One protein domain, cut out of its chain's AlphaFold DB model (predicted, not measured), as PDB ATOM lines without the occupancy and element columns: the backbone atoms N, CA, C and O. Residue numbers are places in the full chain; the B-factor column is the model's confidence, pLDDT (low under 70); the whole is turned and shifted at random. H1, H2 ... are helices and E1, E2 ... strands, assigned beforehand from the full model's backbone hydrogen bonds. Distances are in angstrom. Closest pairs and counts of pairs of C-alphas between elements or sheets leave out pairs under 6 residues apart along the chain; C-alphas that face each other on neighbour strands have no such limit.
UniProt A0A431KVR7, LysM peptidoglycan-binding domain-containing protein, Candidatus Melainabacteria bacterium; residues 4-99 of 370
ATOM      1  N   ARG A   4     193.266 209.609 266.420       92.69
ATOM      2  CA  ARG A   4     193.229 209.702 267.879       92.69
ATOM      3  C   ARG A   4     192.145 210.641 268.415       92.69
ATOM      4  O   ARG A   4     191.593 210.361 269.471       92.69
ATOM      5  N   GLU A   5     191.857 211.756 267.744       92.56
ATOM      6  CA  GLU A   5     190.824 212.701 268.203       92.56
ATOM      7  C   GLU A   5     189.423 212.112 268.044       92.56
ATOM      8  O   GLU A   5     188.609 212.200 268.961       92.56
ATOM      9  N   VAL A   6     189.182 211.432 266.922       94.88
ATOM     10  CA  VAL A   6     187.943 210.686 266.683       94.88
ATOM     11  C   VAL A   6     187.784 209.572 267.713       94.88
ATOM     12  O   VAL A   6     186.725 209.464 268.326       94.88
ATOM     13  N   ASP A   7     188.844 208.802 267.972       95.38
ATOM     14  CA  ASP A   7     188.825 207.729 268.972       95.38
ATOM     15  C   ASP A   7     188.549 208.270 270.383       95.38
ATOM     16  O   ASP A   7     187.795 207.668 271.143       95.38
ATOM     17  N   ASN A   8     189.111 209.431 270.740       94.75
ATOM     18  CA  ASN A   8     188.833 210.080 272.021       94.75
ATOM     19  C   ASN A   8     187.357 210.482 272.146       94.75
ATOM     20  O   ASN A   8     186.758 210.217 273.184       94.75
ATOM     21  N   ILE A   9     186.768 211.075 271.099       95.06
ATOM     22  CA  ILE A   9     185.343 211.436 271.087       95.06
ATOM     23  C   ILE A   9     184.472 210.180 271.207       95.06
ATOM     24  O   ILE A   9     183.526 210.165 271.991       95.06
ATOM     25  N   VAL A  10     184.796 209.116 270.466       96.00
ATOM     26  CA  VAL A  10     184.071 207.837 270.529       96.00
ATOM     27  C   VAL A  10     184.154 207.229 271.927       96.00
ATOM     28  O   VAL A  10     183.125 206.834 272.465       96.00
ATOM     29  N   ASN A  11     185.337 207.195 272.542       94.75
ATOM     30  CA  ASN A  11     185.518 206.674 273.898       94.75
ATOM     31  C   ASN A  11     184.756 207.508 274.937       94.75
ATOM     32  O   ASN A  11     184.093 206.942 275.807       94.75
ATOM     33  N   ASP A  12     184.822 208.842 274.831       94.50
ATOM     34  CA  ASP A  12     184.089 209.755 275.710       94.50
ATOM     35  C   ASP A  12     182.569 209.516 275.569       94.50
ATOM     36  O   ASP A  12     181.877 209.393 276.577       94.50
ATOM     37  N   LEU A  13     182.057 209.344 274.344       93.31
ATOM     38  CA  LEU A  13     180.646 209.039 274.075       93.31
ATOM     39  C   LEU A  13     180.227 207.638 274.545       93.31
ATOM     40  O   LEU A  13     179.169 207.487 275.139       93.31
ATOM     41  N   GLN A  14     181.029 206.597 274.329       93.38
ATOM     42  CA  GLN A  14     180.698 205.232 274.767       93.38
ATOM     43  C   GLN A  14     180.710 205.082 276.294       93.38
ATOM     44  O   GLN A  14     179.969 204.269 276.846       93.38
ATOM     45  N   GLY A  15     181.542 205.867 276.983       91.12
ATOM     46  CA  GLY A  15     181.546 205.947 278.442       91.12
ATOM     47  C   GLY A  15     180.352 206.715 279.016       91.12
ATOM     48  O   GLY A  15     180.098 206.616 280.223       91.12
ATOM     49  N   MET A  16     179.621 207.466 278.182       91.25
ATOM     50  CA  MET A  16     178.510 208.285 278.641       91.25
ATOM     51  C   MET A  16     177.258 207.467 278.946       91.25
ATOM     52  O   MET A  16     176.839 206.588 278.197       91.25
ATOM     53  N   ARG A  17     176.618 207.795 280.071       82.19
ATOM     54  CA  ARG A  17     175.259 207.339 280.399       82.19
ATOM     55  C   ARG A  17     174.238 208.384 279.950       82.19
ATOM     56  O   ARG A  17     174.582 209.553 279.777       82.19
ATOM     57  N   SER A  18     172.972 207.987 279.822       72.69
ATOM     58  CA  SER A  18     171.880 208.931 279.561       72.69
ATOM     59  C   SER A  18     171.886 210.086 280.582       72.69
ATOM     60  O   SER A  18     172.123 209.875 281.774       72.69
ATOM     61  N   ASN A  19     171.645 211.314 280.107       68.25
ATOM     62  CA  ASN A  19     171.669 212.576 280.872       68.25
ATOM     63  C   ASN A  19     173.046 213.072 281.360       68.25
ATOM     64  O   ASN A  19     173.101 213.903 282.268       68.25
ATOM     65  N   GLN A  20     174.153 212.591 280.792       82.69
ATOM     66  CA  GLN A  20     175.469 213.173 281.068       82.69
ATOM     67  C   GLN A  20     175.753 214.428 280.230       82.69
ATOM     68  O   GLN A  20     175.119 214.667 279.207       82.69
ATOM     69  N   ASP A  21     176.694 215.243 280.707       90.38
ATOM     70  CA  ASP A  21     177.096 216.515 280.104       90.38
ATOM     71  C   ASP A  21     177.982 216.287 278.862       90.38
ATOM     72  O   ASP A  21     179.143 215.884 278.969       90.38
ATOM     73  N   PHE A  22     177.449 216.586 277.678       93.62
ATOM     74  CA  PHE A  22     178.138 216.533 276.383       93.62
ATOM     75  C   PHE A  22     179.035 217.747 276.121       93.62
ATOM     76  O   PHE A  22     179.643 217.814 275.054       93.62
ATOM     77  N   SER A  23     179.176 218.713 277.036       93.69
ATOM     78  CA  SER A  23     179.966 219.935 276.793       93.69
ATOM     79  C   SER A  23     181.405 219.637 276.376       93.69
ATOM     80  O   SER A  23     181.960 220.344 275.536       93.69
ATOM     81  N   ARG A  24     182.005 218.573 276.925       94.75
ATOM     82  CA  ARG A  24     183.350 218.127 276.540       94.75
ATOM     83  C   ARG A  24     183.391 217.621 275.097       94.75
ATOM     84  O   ARG A  24     184.232 218.078 274.330       94.75
ATOM     85  N   VAL A  25     182.461 216.741 274.728       94.94
ATOM     86  CA  VAL A  25     182.354 216.195 273.366       94.94
ATOM     87  C   VAL A  25     182.031 217.301 272.362       94.94
ATOM     88  O   VAL A  25     182.659 217.388 271.311       94.94
ATOM     89  N   ALA A  26     181.112 218.205 272.701       95.12
ATOM     90  CA  ALA A  26     180.806 219.370 271.882       95.12
ATOM     91  C   ALA A  26     182.037 220.282 271.711       95.12
ATOM     92  O   ALA A  26     182.286 220.795 270.622       95.12
ATOM     93  N   GLY A  27     182.851 220.444 272.758       95.25
ATOM     94  CA  GLY A  27     184.136 221.142 272.683       95.25
ATOM     95  C   GLY A  27     185.107 220.491 271.693       95.25
ATOM     96  O   GLY A  27     185.637 221.186 270.830       95.25
ATOM     97  N   GLN A  28     185.276 219.168 271.764       95.38
ATOM     98  CA  GLN A  28     186.142 218.406 270.853       95.38
ATOM     99  C   GLN A  28     185.640 218.453 269.402       95.38
ATOM    100  O   GLN A  28     186.427 218.648 268.481       95.38
ATOM    101  N   ILE A  29     184.327 218.325 269.178       94.56
ATOM    102  CA  ILE A  29     183.739 218.435 267.836       94.56
ATOM    103  C   ILE A  29     183.944 219.840 267.271       94.56
ATOM    104  O   ILE A  29     184.304 219.975 266.105       94.56
ATOM    105  N   ARG A  30     183.766 220.886 268.083       93.56
ATOM    106  CA  ARG A  30     184.038 222.265 267.665       93.56
ATOM    107  C   ARG A  30     185.508 222.469 267.308       93.56
ATOM    108  O   ARG A  30     185.801 223.099 266.297       93.56
ATOM    109  N   GLU A  31     186.422 221.962 268.128       92.31
ATOM    110  CA  GLU A  31     187.856 222.014 267.840       92.31
ATOM    111  C   GLU A  31     188.163 221.306 266.513       92.31
ATOM    112  O   GLU A  31     188.872 221.849 265.666       92.31
ATOM    113  N   MET A  32     187.521 220.161 266.269       93.12
ATOM    114  CA  MET A  32     187.609 219.448 265.001       93.12
ATOM    115  C   MET A  32     187.068 220.262 263.813       93.12
ATOM    116  O   MET A  32     187.721 220.330 262.771       93.12
ATOM    117  N   GLN A  33     185.916 220.926 263.964       88.88
ATOM    118  CA  GLN A  33     185.348 221.816 262.942       88.88
ATOM    119  C   GLN A  33     186.296 222.973 262.593       88.88
ATOM    120  O   GLN A  33     186.422 223.333 261.424       88.88
ATOM    121  N   GLN A  34     186.972 223.540 263.594       85.75
ATOM    122  CA  GLN A  34     187.880 224.675 263.417       85.75
ATOM    123  C   GLN A  34     189.217 224.262 262.794       85.75
ATOM    124  O   GLN A  34     189.729 224.961 261.918       85.75
ATOM    125  N   ASN A  35     189.774 223.132 263.235       87.81
ATOM    126  CA  ASN A  35     191.133 222.726 262.885       87.81
ATOM    127  C   ASN A  35     191.211 221.856 261.619       87.81
ATOM    128  O   ASN A  35     192.244 221.863 260.951       87.81
ATOM    129  N   ASP A  36     190.161 221.101 261.274       87.81
ATOM    130  CA  ASP A  36     190.150 220.234 260.084       87.81
ATOM    131  C   ASP A  36     188.757 220.119 259.434       87.81
ATOM    132  O   ASP A  36     188.162 219.035 259.357       87.81
ATOM    133  N   PRO A  37     188.222 221.236 258.908       81.25
ATOM    134  CA  PRO A  37     186.906 221.257 258.274       81.25
ATOM    135  C   PRO A  37     186.824 220.355 257.034       81.25
ATOM    136  O   PRO A  37     185.734 219.908 256.682       81.25
ATOM    137  N   ALA A  38     187.957 220.065 256.383       76.31
ATOM    138  CA  ALA A  38     188.015 219.218 255.192       76.31
ATOM    139  C   ALA A  38     187.703 217.741 255.498       76.31
ATOM    140  O   ALA A  38     187.162 217.037 254.646       76.31
ATOM    141  N   HIS A  39     188.016 217.269 256.710       87.38
ATOM    142  CA  HIS A  39     187.772 215.884 257.133       87.38
ATOM    143  C   HIS A  39     186.605 215.738 258.113       87.38
ATOM    144  O   HIS A  39     186.203 214.610 258.403       87.38
ATOM    145  N   LEU A  40     186.028 216.849 258.579       87.44
ATOM    146  CA  LEU A  40     184.938 216.884 259.554       87.44
ATOM    147  C   LEU A  40     183.820 215.881 259.248       87.44
ATOM    148  O   LEU A  40     183.472 215.084 260.113       87.44
ATOM    149  N   GLN A  41     183.279 215.888 258.025       87.44
ATOM    150  CA  GLN A  41     182.159 215.011 257.669       87.44
ATOM    151  C   GLN A  41     182.535 213.532 257.812       87.44
ATOM    152  O   GLN A  41     181.806 212.761 258.430       87.44
ATOM    153  N   ARG A  42     183.716 213.147 257.308       89.81
ATOM    154  CA  ARG A  42     184.227 211.773 257.415       89.81
ATOM    155  C   ARG A  42     184.396 211.357 258.877       89.81
ATOM    156  O   ARG A  42     184.061 210.227 259.231       89.81
ATOM    157  N   ASN A  43     184.902 212.262 259.711       93.88
ATOM    158  CA  ASN A  43     185.118 212.016 261.132       93.88
ATOM    159  C   ASN A  43     183.790 211.876 261.889       93.88
ATOM    160  O   ASN A  43     183.631 210.944 262.672       93.88
ATOM    161  N   LEU A  44     182.809 212.738 261.616       93.56
ATOM    162  CA  LEU A  44     181.464 212.626 262.184       93.56
ATOM    163  C   LEU A  44     180.765 211.338 261.742       93.56
ATOM    164  O   LEU A  44     180.152 210.666 262.565       93.56
ATOM    165  N   ASP A  45     180.904 210.935 260.478       91.31
ATOM    166  CA  ASP A  45     180.373 209.658 259.992       91.31
ATOM    167  C   ASP A  45     181.041 208.458 260.680       91.31
ATOM    168  O   ASP A  45     180.415 207.414 260.861       91.31
ATOM    169  N   GLN A  46     182.316 208.565 261.061       94.12
ATOM    170  CA  GLN A  46     182.980 207.551 261.879       94.12
ATOM    171  C   GLN A  46     182.420 207.538 263.307       94.12
ATOM    172  O   GLN A  46     182.016 206.476 263.771       94.12
ATOM    173  N   ILE A  47     182.306 208.699 263.962       94.75
ATOM    174  CA  ILE A  47     181.737 208.825 265.315       94.75
ATOM    175  C   ILE A  47     180.326 208.227 265.366       94.75
ATOM    176  O   ILE A  47     180.055 207.352 266.185       94.75
ATOM    177  N   ASN A  48     179.452 208.638 264.446       93.81
ATOM    178  CA  ASN A  48     178.059 208.192 264.389       93.81
ATOM    179  C   ASN A  48     177.914 206.685 264.125       93.81
ATOM    180  O   ASN A  48     176.931 206.091 264.547       93.81
ATOM    181  N   ARG A  49     178.874 206.052 263.436       93.75
ATOM    182  CA  ARG A  49     178.879 204.592 263.226       93.75
ATOM    183  C   ARG A  49     179.414 203.815 264.426       93.75
ATOM    184  O   ARG A  49     179.092 202.641 264.575       93.75
ATOM    185  N   SER A  50     180.257 204.440 265.244       95.06
ATOM    186  CA  SER A  50     180.921 203.802 266.385       95.06
ATOM    187  C   SER A  50     180.167 203.960 267.709       95.06
ATOM    188  O   SER A  50     180.549 203.338 268.700       95.06
ATOM    189  N   VAL A  51     179.119 204.784 267.747       92.56
ATOM    190  CA  VAL A  51     178.380 205.129 268.964       92.56
ATOM    191  C   VAL A  51     176.905 204.786 268.793       92.56
ATOM    192  O   VAL A  51     176.282 205.160 267.802       92.56
ATOM    193  N   ASP A  52     176.326 204.105 269.782       91.94
ATOM    194  CA  ASP A  52     174.881 203.895 269.837       91.94
ATOM    195  C   ASP A  52     174.185 205.159 270.363       91.94
ATOM    196  O   ASP A  52     174.118 205.419 271.566       91.94
ATOM    197  N   MET A  53     173.643 205.951 269.442       90.12
ATOM    198  CA  MET A  53     172.946 207.198 269.758       90.12
ATOM    199  C   MET A  53     171.693 206.969 270.623       90.12
ATOM    200  O   MET A  53     171.328 207.834 271.421       90.12
ATOM    201  N   ARG A  54     171.057 205.790 270.565       89.19
ATOM    202  CA  ARG A  54     169.908 205.471 271.434       89.19
ATOM    203  C   ARG A  54     170.327 205.363 272.892       89.19
ATOM    204  O   ARG A  54     169.637 205.884 273.767       89.19
ATOM    205  N   ALA A  55     171.473 204.734 273.153       88.56
ATOM    206  CA  ALA A  55     172.023 204.599 274.504       88.56
ATOM    207  C   ALA A  55     172.322 205.965 275.152       88.56
ATOM    208  O   ALA A  55     172.266 206.112 276.374       88.56
ATOM    209  N   LEU A  56     172.561 206.981 274.321       87.44
ATOM    210  CA  LEU A  56     172.818 208.362 274.716       87.44
ATOM    211  C   LEU A  56     171.554 209.212 274.923       87.44
ATOM    212  O   LEU A  56     171.653 210.385 275.278       87.44
ATOM    213  N   GLY A  57     170.365 208.630 274.747       85.88
ATOM    214  CA  GLY A  57     169.089 209.322 274.940       85.88
ATOM    215  C   GLY A  57     168.629 210.136 273.731       85.88
ATOM    216  O   GLY A  57     167.694 210.931 273.855       85.88
ATOM    217  N   PHE A  58     169.245 209.948 272.561       86.50
ATOM    218  CA  PHE A  58     168.670 210.461 271.325       86.50
ATOM    219  C   PHE A  58     167.469 209.598 270.910       86.50
ATOM    220  O   PHE A  58     167.480 208.379 271.122       86.50
ATOM    221  N   PRO A  59     166.437 210.196 270.284       77.12
ATOM    222  CA  PRO A  59     165.464 209.425 269.530       77.12
ATOM    223  C   PRO A  59     166.221 208.586 268.504       77.12
ATOM    224  O   PRO A  59     167.289 208.981 268.039       77.12
ATOM    225  N   SER A  60     165.681 207.424 268.180       68.88
ATOM    226  CA  SER A  60     166.392 206.278 267.624       68.88
ATOM    227  C   SER A  60     167.127 206.445 266.297       68.88
ATOM    228  O   SER A  60     167.780 205.494 265.860       68.88
ATOM    229  N   ASP A  61     167.034 207.631 265.712       82.19
ATOM    230  CA  ASP A  61     167.279 207.922 264.316       82.19
ATOM    231  C   ASP A  61     167.999 209.283 264.190       82.19
ATOM    232  O   ASP A  61     167.772 210.000 263.231       82.19
ATOM    233  N   PHE A  62     168.804 209.727 265.164       91.19
ATOM    234  CA  PHE A  62     169.568 210.982 265.050       91.19
ATOM    235  C   PHE A  62     171.068 210.728 264.985       91.19
ATOM    236  O   PHE A  62     171.617 209.933 265.743       91.19
ATOM    237  N   ARG A  63     171.740 211.481 264.116       93.12
ATOM    238  CA  ARG A  63     173.198 211.532 264.009       93.12
ATOM    239  C   ARG A  63     173.724 212.904 264.402       93.12
ATOM    240  O   ARG A  63     173.072 213.922 264.168       93.12
ATOM    241  N   ILE A  64     174.922 212.934 264.974       93.75
ATOM    242  CA  ILE A  64     175.651 214.168 265.247       93.75
ATOM    243  C   ILE A  64     176.103 214.757 263.921       93.75
ATOM    244  O   ILE A  64     176.818 214.115 263.153       93.75
ATOM    245  N   ALA A  65     175.686 215.986 263.663       92.44
ATOM    246  CA  ALA A  65     176.056 216.711 262.465       92.44
ATOM    247  C   ALA A  65     177.131 217.763 262.753       92.44
ATOM    248  O   ALA A  65     177.910 218.072 261.867       92.44
ATOM    249  N   GLY A  66     177.243 218.256 263.988       93.56
ATOM    250  CA  GLY A  66     178.343 219.123 264.406       93.56
ATOM    251  C   GLY A  66     177.994 219.931 265.647       93.56
ATOM    252  O   GLY A  66     177.132 219.542 266.434       93.56
ATOM    253  N   VAL A  67     178.660 221.069 265.812       93.88
ATOM    254  CA  VAL A  67     178.363 222.061 266.847       93.88
ATOM    255  C   VAL A  67     178.236 223.431 266.188       93.88
ATOM    256  O   VAL A  67     179.036 223.781 265.324       93.88
ATOM    257  N   ASN A  68     177.222 224.203 266.573       89.44
ATOM    258  CA  ASN A  68     177.014 225.536 266.006       89.44
ATOM    259  C   ASN A  68     177.839 226.620 266.731       89.44
ATOM    260  O   ASN A  68     178.540 226.374 267.725       89.44
ATOM    261  N   GLU A  69     177.730 227.860 266.255       83.81
ATOM    262  CA  GLU A  69     178.443 229.011 266.817       83.81
ATOM    263  C   GLU A  69     178.125 229.238 268.308       83.81
ATOM    264  O   GLU A  69     179.022 229.577 269.082       83.81
ATOM    265  N   GLN A  70     176.889 228.966 268.751       89.50
ATOM    266  CA  GLN A  70     176.494 229.067 270.162       89.50
ATOM    267  C   GLN A  70     176.993 227.902 271.034       89.50
ATOM    268  O   GLN A  70     176.896 227.961 272.258       89.50
ATOM    269  N   GLY A  71     177.554 226.845 270.445       90.94
ATOM    270  CA  GLY A  71     178.038 225.670 271.184       90.94
ATOM    271  C   GLY A  71     176.972 224.640 271.464       90.94
ATOM    272  O   GLY A  71     177.148 223.800 272.344       90.94
ATOM    273  N   ARG A  72     175.866 224.712 270.727       93.75
ATOM    274  CA  ARG A  72     174.819 223.704 270.757       93.75
ATOM    275  C   ARG A  72     175.204 222.562 269.838       93.75
ATOM    276  O   ARG A  72     175.717 222.785 268.739       93.75
ATOM    277  N   LEU A  73     174.955 221.344 270.303       93.88
ATOM    278  CA  LEU A  73     175.123 220.155 269.487       93.88
ATOM    279  C   LEU A  73     174.041 220.175 268.410       93.88
ATOM    280  O   LEU A  73     172.857 220.297 268.723       93.88
ATOM    281  N   VAL A  74     174.449 220.072 267.153       93.50
ATOM    282  CA  VAL A  74     173.535 219.981 266.019       93.50
ATOM    283  C   VAL A  74     173.387 218.514 265.666       93.50
ATOM    284  O   VAL A  74     174.370 217.840 265.345       93.50
ATOM    285  N   THR A  75     172.160 218.013 265.722       93.31
ATOM    286  CA  THR A  75     171.824 216.653 265.302       93.31
ATOM    287  C   THR A  75     170.849 216.669 264.149       93.31
ATOM    288  O   THR A  75     169.974 217.527 264.083       93.31
ATOM    289  N   VAL A  76     170.985 215.705 263.250       90.62
ATOM    290  CA  VAL A  76     170.128 215.556 262.074       90.62
ATOM    291  C   VAL A  76     169.472 214.185 262.138       90.62
ATOM    292  O   VAL A  76     170.140 213.211 262.490       90.62
ATOM    293  N   SER A  77     168.180 214.106 261.830       90.25
ATOM    294  CA  SER A  77     167.482 212.825 261.735       90.25
ATOM    295  C   SER A  77     168.067 211.959 260.608       90.25
ATOM    296  O   SER A  77     168.693 212.455 259.672       90.25
ATOM    297  N   GLU A  78     167.882 210.649 260.684       84.12
ATOM    298  CA  GLU A  78     168.433 209.660 259.757       84.12
ATOM    299  C   GLU A  78     167.848 209.846 258.359       84.12
ATOM    300  O   GLU A  78     168.568 209.783 257.365       84.12
ATOM    301  N   ASP A  79     166.562 210.198 258.292       81.31
ATOM    302  CA  ASP A  79     165.890 210.578 257.050       81.31
ATOM    303  C   ASP A  79     166.319 211.957 256.519       81.31
ATOM    304  O   ASP A  79     165.864 212.382 255.457       81.31
ATOM    305  N   GLY A  80     167.183 212.666 257.253       80.50
ATOM    306  CA  GLY A  80     167.694 213.976 256.885       80.50
ATOM    307  C   GLY A  80     166.613 215.046 256.810       80.50
ATOM    308  O   GLY A  80     166.825 216.033 256.112       80.50
ATOM    309  N   ARG A  81     165.456 214.853 257.464       83.00
ATOM    310  CA  ARG A  81     164.315 215.782 257.415       83.00
ATOM    311  C   ARG A  81     164.169 216.681 258.625       83.00
ATOM    312  O   ARG A  81     163.400 217.628 258.534       83.00
ATOM    313  N   THR A  82     164.890 216.441 259.713       87.50
ATOM    314  CA  THR A  82     164.827 217.267 260.923       87.50
ATOM    315  C   THR A  82     166.231 217.605 261.395       87.50
ATOM    316  O   THR A  82     167.068 216.715 261.524       87.50
ATOM    317  N   VAL A  83     166.495 218.884 261.654       90.25
ATOM    318  CA  VAL A  83     167.692 219.341 262.363       90.25
ATOM    319  C   VAL A  83     167.271 219.851 263.727       90.25
ATOM    320  O   VAL A  83     166.354 220.662 263.844       90.25
ATOM    321  N   GLU A  84     167.976 219.403 264.752       93.25
ATOM    322  CA  GLU A  84     167.776 219.835 266.124       93.25
ATOM    323  C   GLU A  84     169.049 220.460 266.675       93.25
ATOM    324  O   GLU A  84     170.147 219.939 266.479       93.25
ATOM    325  N   GLN A  85     168.891 221.566 267.397       93.81
ATOM    326  CA  GLN A  85     169.953 222.150 268.204       93.81
ATOM    327  C   GLN A  85     169.691 221.799 269.662       93.81
ATOM    328  O   GLN A  85     168.609 222.067 270.195       93.81
ATOM    329  N   ARG A  86     170.679 221.181 270.301       94.31
ATOM    330  CA  ARG A  86     170.581 220.660 271.663       94.31
ATOM    331  C   ARG A  86     171.583 221.354 272.573       94.31
ATOM    332  O   ARG A  86     172.738 221.573 272.200       94.31
ATOM    333  N   ASP A  87     171.152 221.676 273.786       94.06
ATOM    334  CA  ASP A  87     172.070 222.111 274.836       94.06
ATOM    335  C   ASP A  87     172.994 220.943 275.199       94.06
ATOM    336  O   ASP A  87     172.534 219.901 275.659       94.06
ATOM    337  N   ALA A  88     174.302 221.106 274.993       93.12
ATOM    338  CA  ALA A  88     175.271 220.052 275.266       93.12
ATOM    339  C   ALA A  88     175.285 219.624 276.747       93.12
ATOM    340  O   ALA A  88     175.660 218.504 277.046       93.12
ATOM    341  N   ARG A  89     174.841 220.455 277.697       92.44
ATOM    342  CA  ARG A  89     174.878 220.105 279.128       92.44
ATOM    343  C   ARG A  89     173.791 219.141 279.557       92.44
ATOM    344  O   ARG A  89     174.007 218.341 280.459       92.44
ATOM    345  N   ASN A  90     172.605 219.265 278.973       91.75
ATOM    346  CA  ASN A  90     171.421 218.529 279.418       91.75
ATOM    347  C   ASN A  90     170.664 217.842 278.273       91.75
ATOM    348  O   ASN A  90     169.614 217.251 278.507       91.75
ATOM    349  N   MET A  91     171.183 217.928 277.048       90.75
ATOM    350  CA  MET A  91     170.661 217.305 275.831       90.75
ATOM    351  C   MET A  91     169.237 217.707 275.439       90.75
ATOM    352  O   MET A  91     168.646 217.112 274.528       90.75
ATOM    353  N   ARG A  92     168.696 218.757 276.070       92.81
ATOM    354  CA  ARG A  92     167.384 219.309 275.745       92.81
ATOM    355  C   ARG A  92     167.422 219.937 274.356       92.81
ATOM    356  O   ARG A  92     168.297 220.747 274.059       92.81
ATOM    357  N   VAL A  93     166.435 219.585 273.537       94.00
ATOM    358  CA  VAL A  93     166.177 220.238 272.250       94.00
ATOM    359  C   VAL A  93     165.743 221.677 272.518       94.00
ATOM    360  O   VAL A  93     164.730 221.915 273.181       94.00
ATOM    361  N   GLU A  94     166.525 222.632 272.032       94.00
ATOM    362  CA  GLU A  94     166.224 224.064 272.124       94.00
ATOM    363  C   GLU A  94     165.535 224.575 270.866       94.00
ATOM    364  O   GLU A  94     164.661 225.438 270.939       94.00
ATOM    365  N   SER A  95     165.902 224.019 269.712       91.44
ATOM    366  CA  SER A  95     165.215 224.254 268.451       91.44
ATOM    367  C   SER A  95     165.148 222.969 267.633       91.44
ATOM    368  O   SER A  95     166.057 222.140 267.682       91.44
ATOM    369  N   SER A  96     164.047 222.805 266.905       92.00
ATOM    370  CA  SER A  96     163.811 221.717 265.959       92.00
ATOM    371  C   SER A  96     163.200 222.331 264.709       92.00
ATOM    372  O   SER A  96     162.231 223.090 264.796       92.00
ATOM    373  N   ALA A  97     163.809 222.071 263.560       85.56
ATOM    374  CA  ALA A  97     163.378 222.602 262.279       85.56
ATOM    375  C   ALA A  97     163.430 221.502 261.215       85.56
ATOM    376  O   ALA A  97     164.273 220.604 261.306       85.56
ATOM    377  N   PRO A  98     162.584 221.572 260.174       83.31
ATOM    378  CA  PRO A  98     162.763 220.735 259.005       83.31
ATOM    379  C   PRO A  98     164.170 220.952 258.434       83.31
ATOM    380  O   PRO A  98     164.569 222.081 258.170       83.31
ATOM    381  N   ALA A  99     164.911 219.874 258.215       73.56
ATOM    382  CA  ALA A  99     166.221 219.857 257.572       73.56
ATOM    383  C   ALA A  99     166.149 220.038 256.053       73.56
ATOM    384  O   ALA A  99     167.169 219.932 255.373       73.56
TER     385      ALA A  99
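Overview. This is residues 4 to 99 of the 370 residues of the protein "LysM peptidoglycan-binding domain-containing protein" of Candidatus Melainabacteria bacterium (UniProt A0A431KVR7). A small, loose bundle of three helices, H1, H2 and H3, packs on one edge of a strongly twisted four-strand sheet; H2 and H3 meet the edge strand E1, H1 lies beyond them, away from the sheet, and E4 is the sheet's far edge. The turn at residues 34 to 39 sticks out from the helical side. The printed part has 96 residues, with three named helices followed by four named strands, H1 H2 H3 E1 E2 E3 E4; the sheet, in the order E1 E2 E3 E4, is antiparallel throughout, and the class is mixed, helices and strands. It is compact, with a radius of gyration of the C-alphas of 12.1 A and spans of 31 by 28 by 24 A.

Arrangement. H1, residues 4 to 14, H2, residues 23 to 35, and H3, residues 40 to 50, form an up and down bundle, each running against the one before it. H1 and H2, a helical hairpin, touch at a shallow tilt of 24 degrees; H2 does so with residues 25 to 29 alone, and the closest C-alphas, of Ile 9 and Val 25, are 6.1 A apart. H1 and H3 touch at a steep tilt of 40 degrees, the same way, with the C-alphas of Val 10 and Ile 47 closest at 5.8 A. H2 and H3 are close but not clearly touching, with the C-alphas of Gln 33 and Leu 40 closest at 6.0 A. Every O i to N i+4 pair is within hydrogen-bond range in H1, H2 and H3. E1, residues 62 to 67, E2, 73 to 77, E3, 82 to 86, and E4, 93 to 98, form a meander, each strand the antiparallel neighbour of the one before. Within hydrogen-bond range are N 63 and O 76 at 2.9 A for E1 and E2, N 75 and O 84 at 2.9 A for E2 and E3, and N 83 and O 97 at 2.8 A for E3 and E4. H2 is on the sheet, giving two layers, a helix on one face of a sheet; the C-alphas of Arg 30 and Val 67 are the closest of H2 and E1, at 5.7 A. H3 only grazes the sheet, with residues 40 to 49. H1 is not on it.

Along the chain. H1 begins at C-alpha 4, (193.229, 209.702, 267.879), and measures 15.0 A; H2 measures 18.1 A and H3 15.3 A. E1 begins at C-alpha 62, (169.568, 210.982, 265.050), and measures 14.3 A. E2 measures 13.1 A, E3 12.6 A and E4 13.7 A, ending at C-alpha 98, (162.763, 220.735, 259.005).

Size, cuts and confidence. The C-alphas farthest apart, of Arg 4 and Pro 98, are 33.6 A apart. The printed part has no cut, and the link from H3 to E1, 11 residues, is long. The model's mean pLDDT over the printed part is 89.9; residues 19 and 60 are under 70.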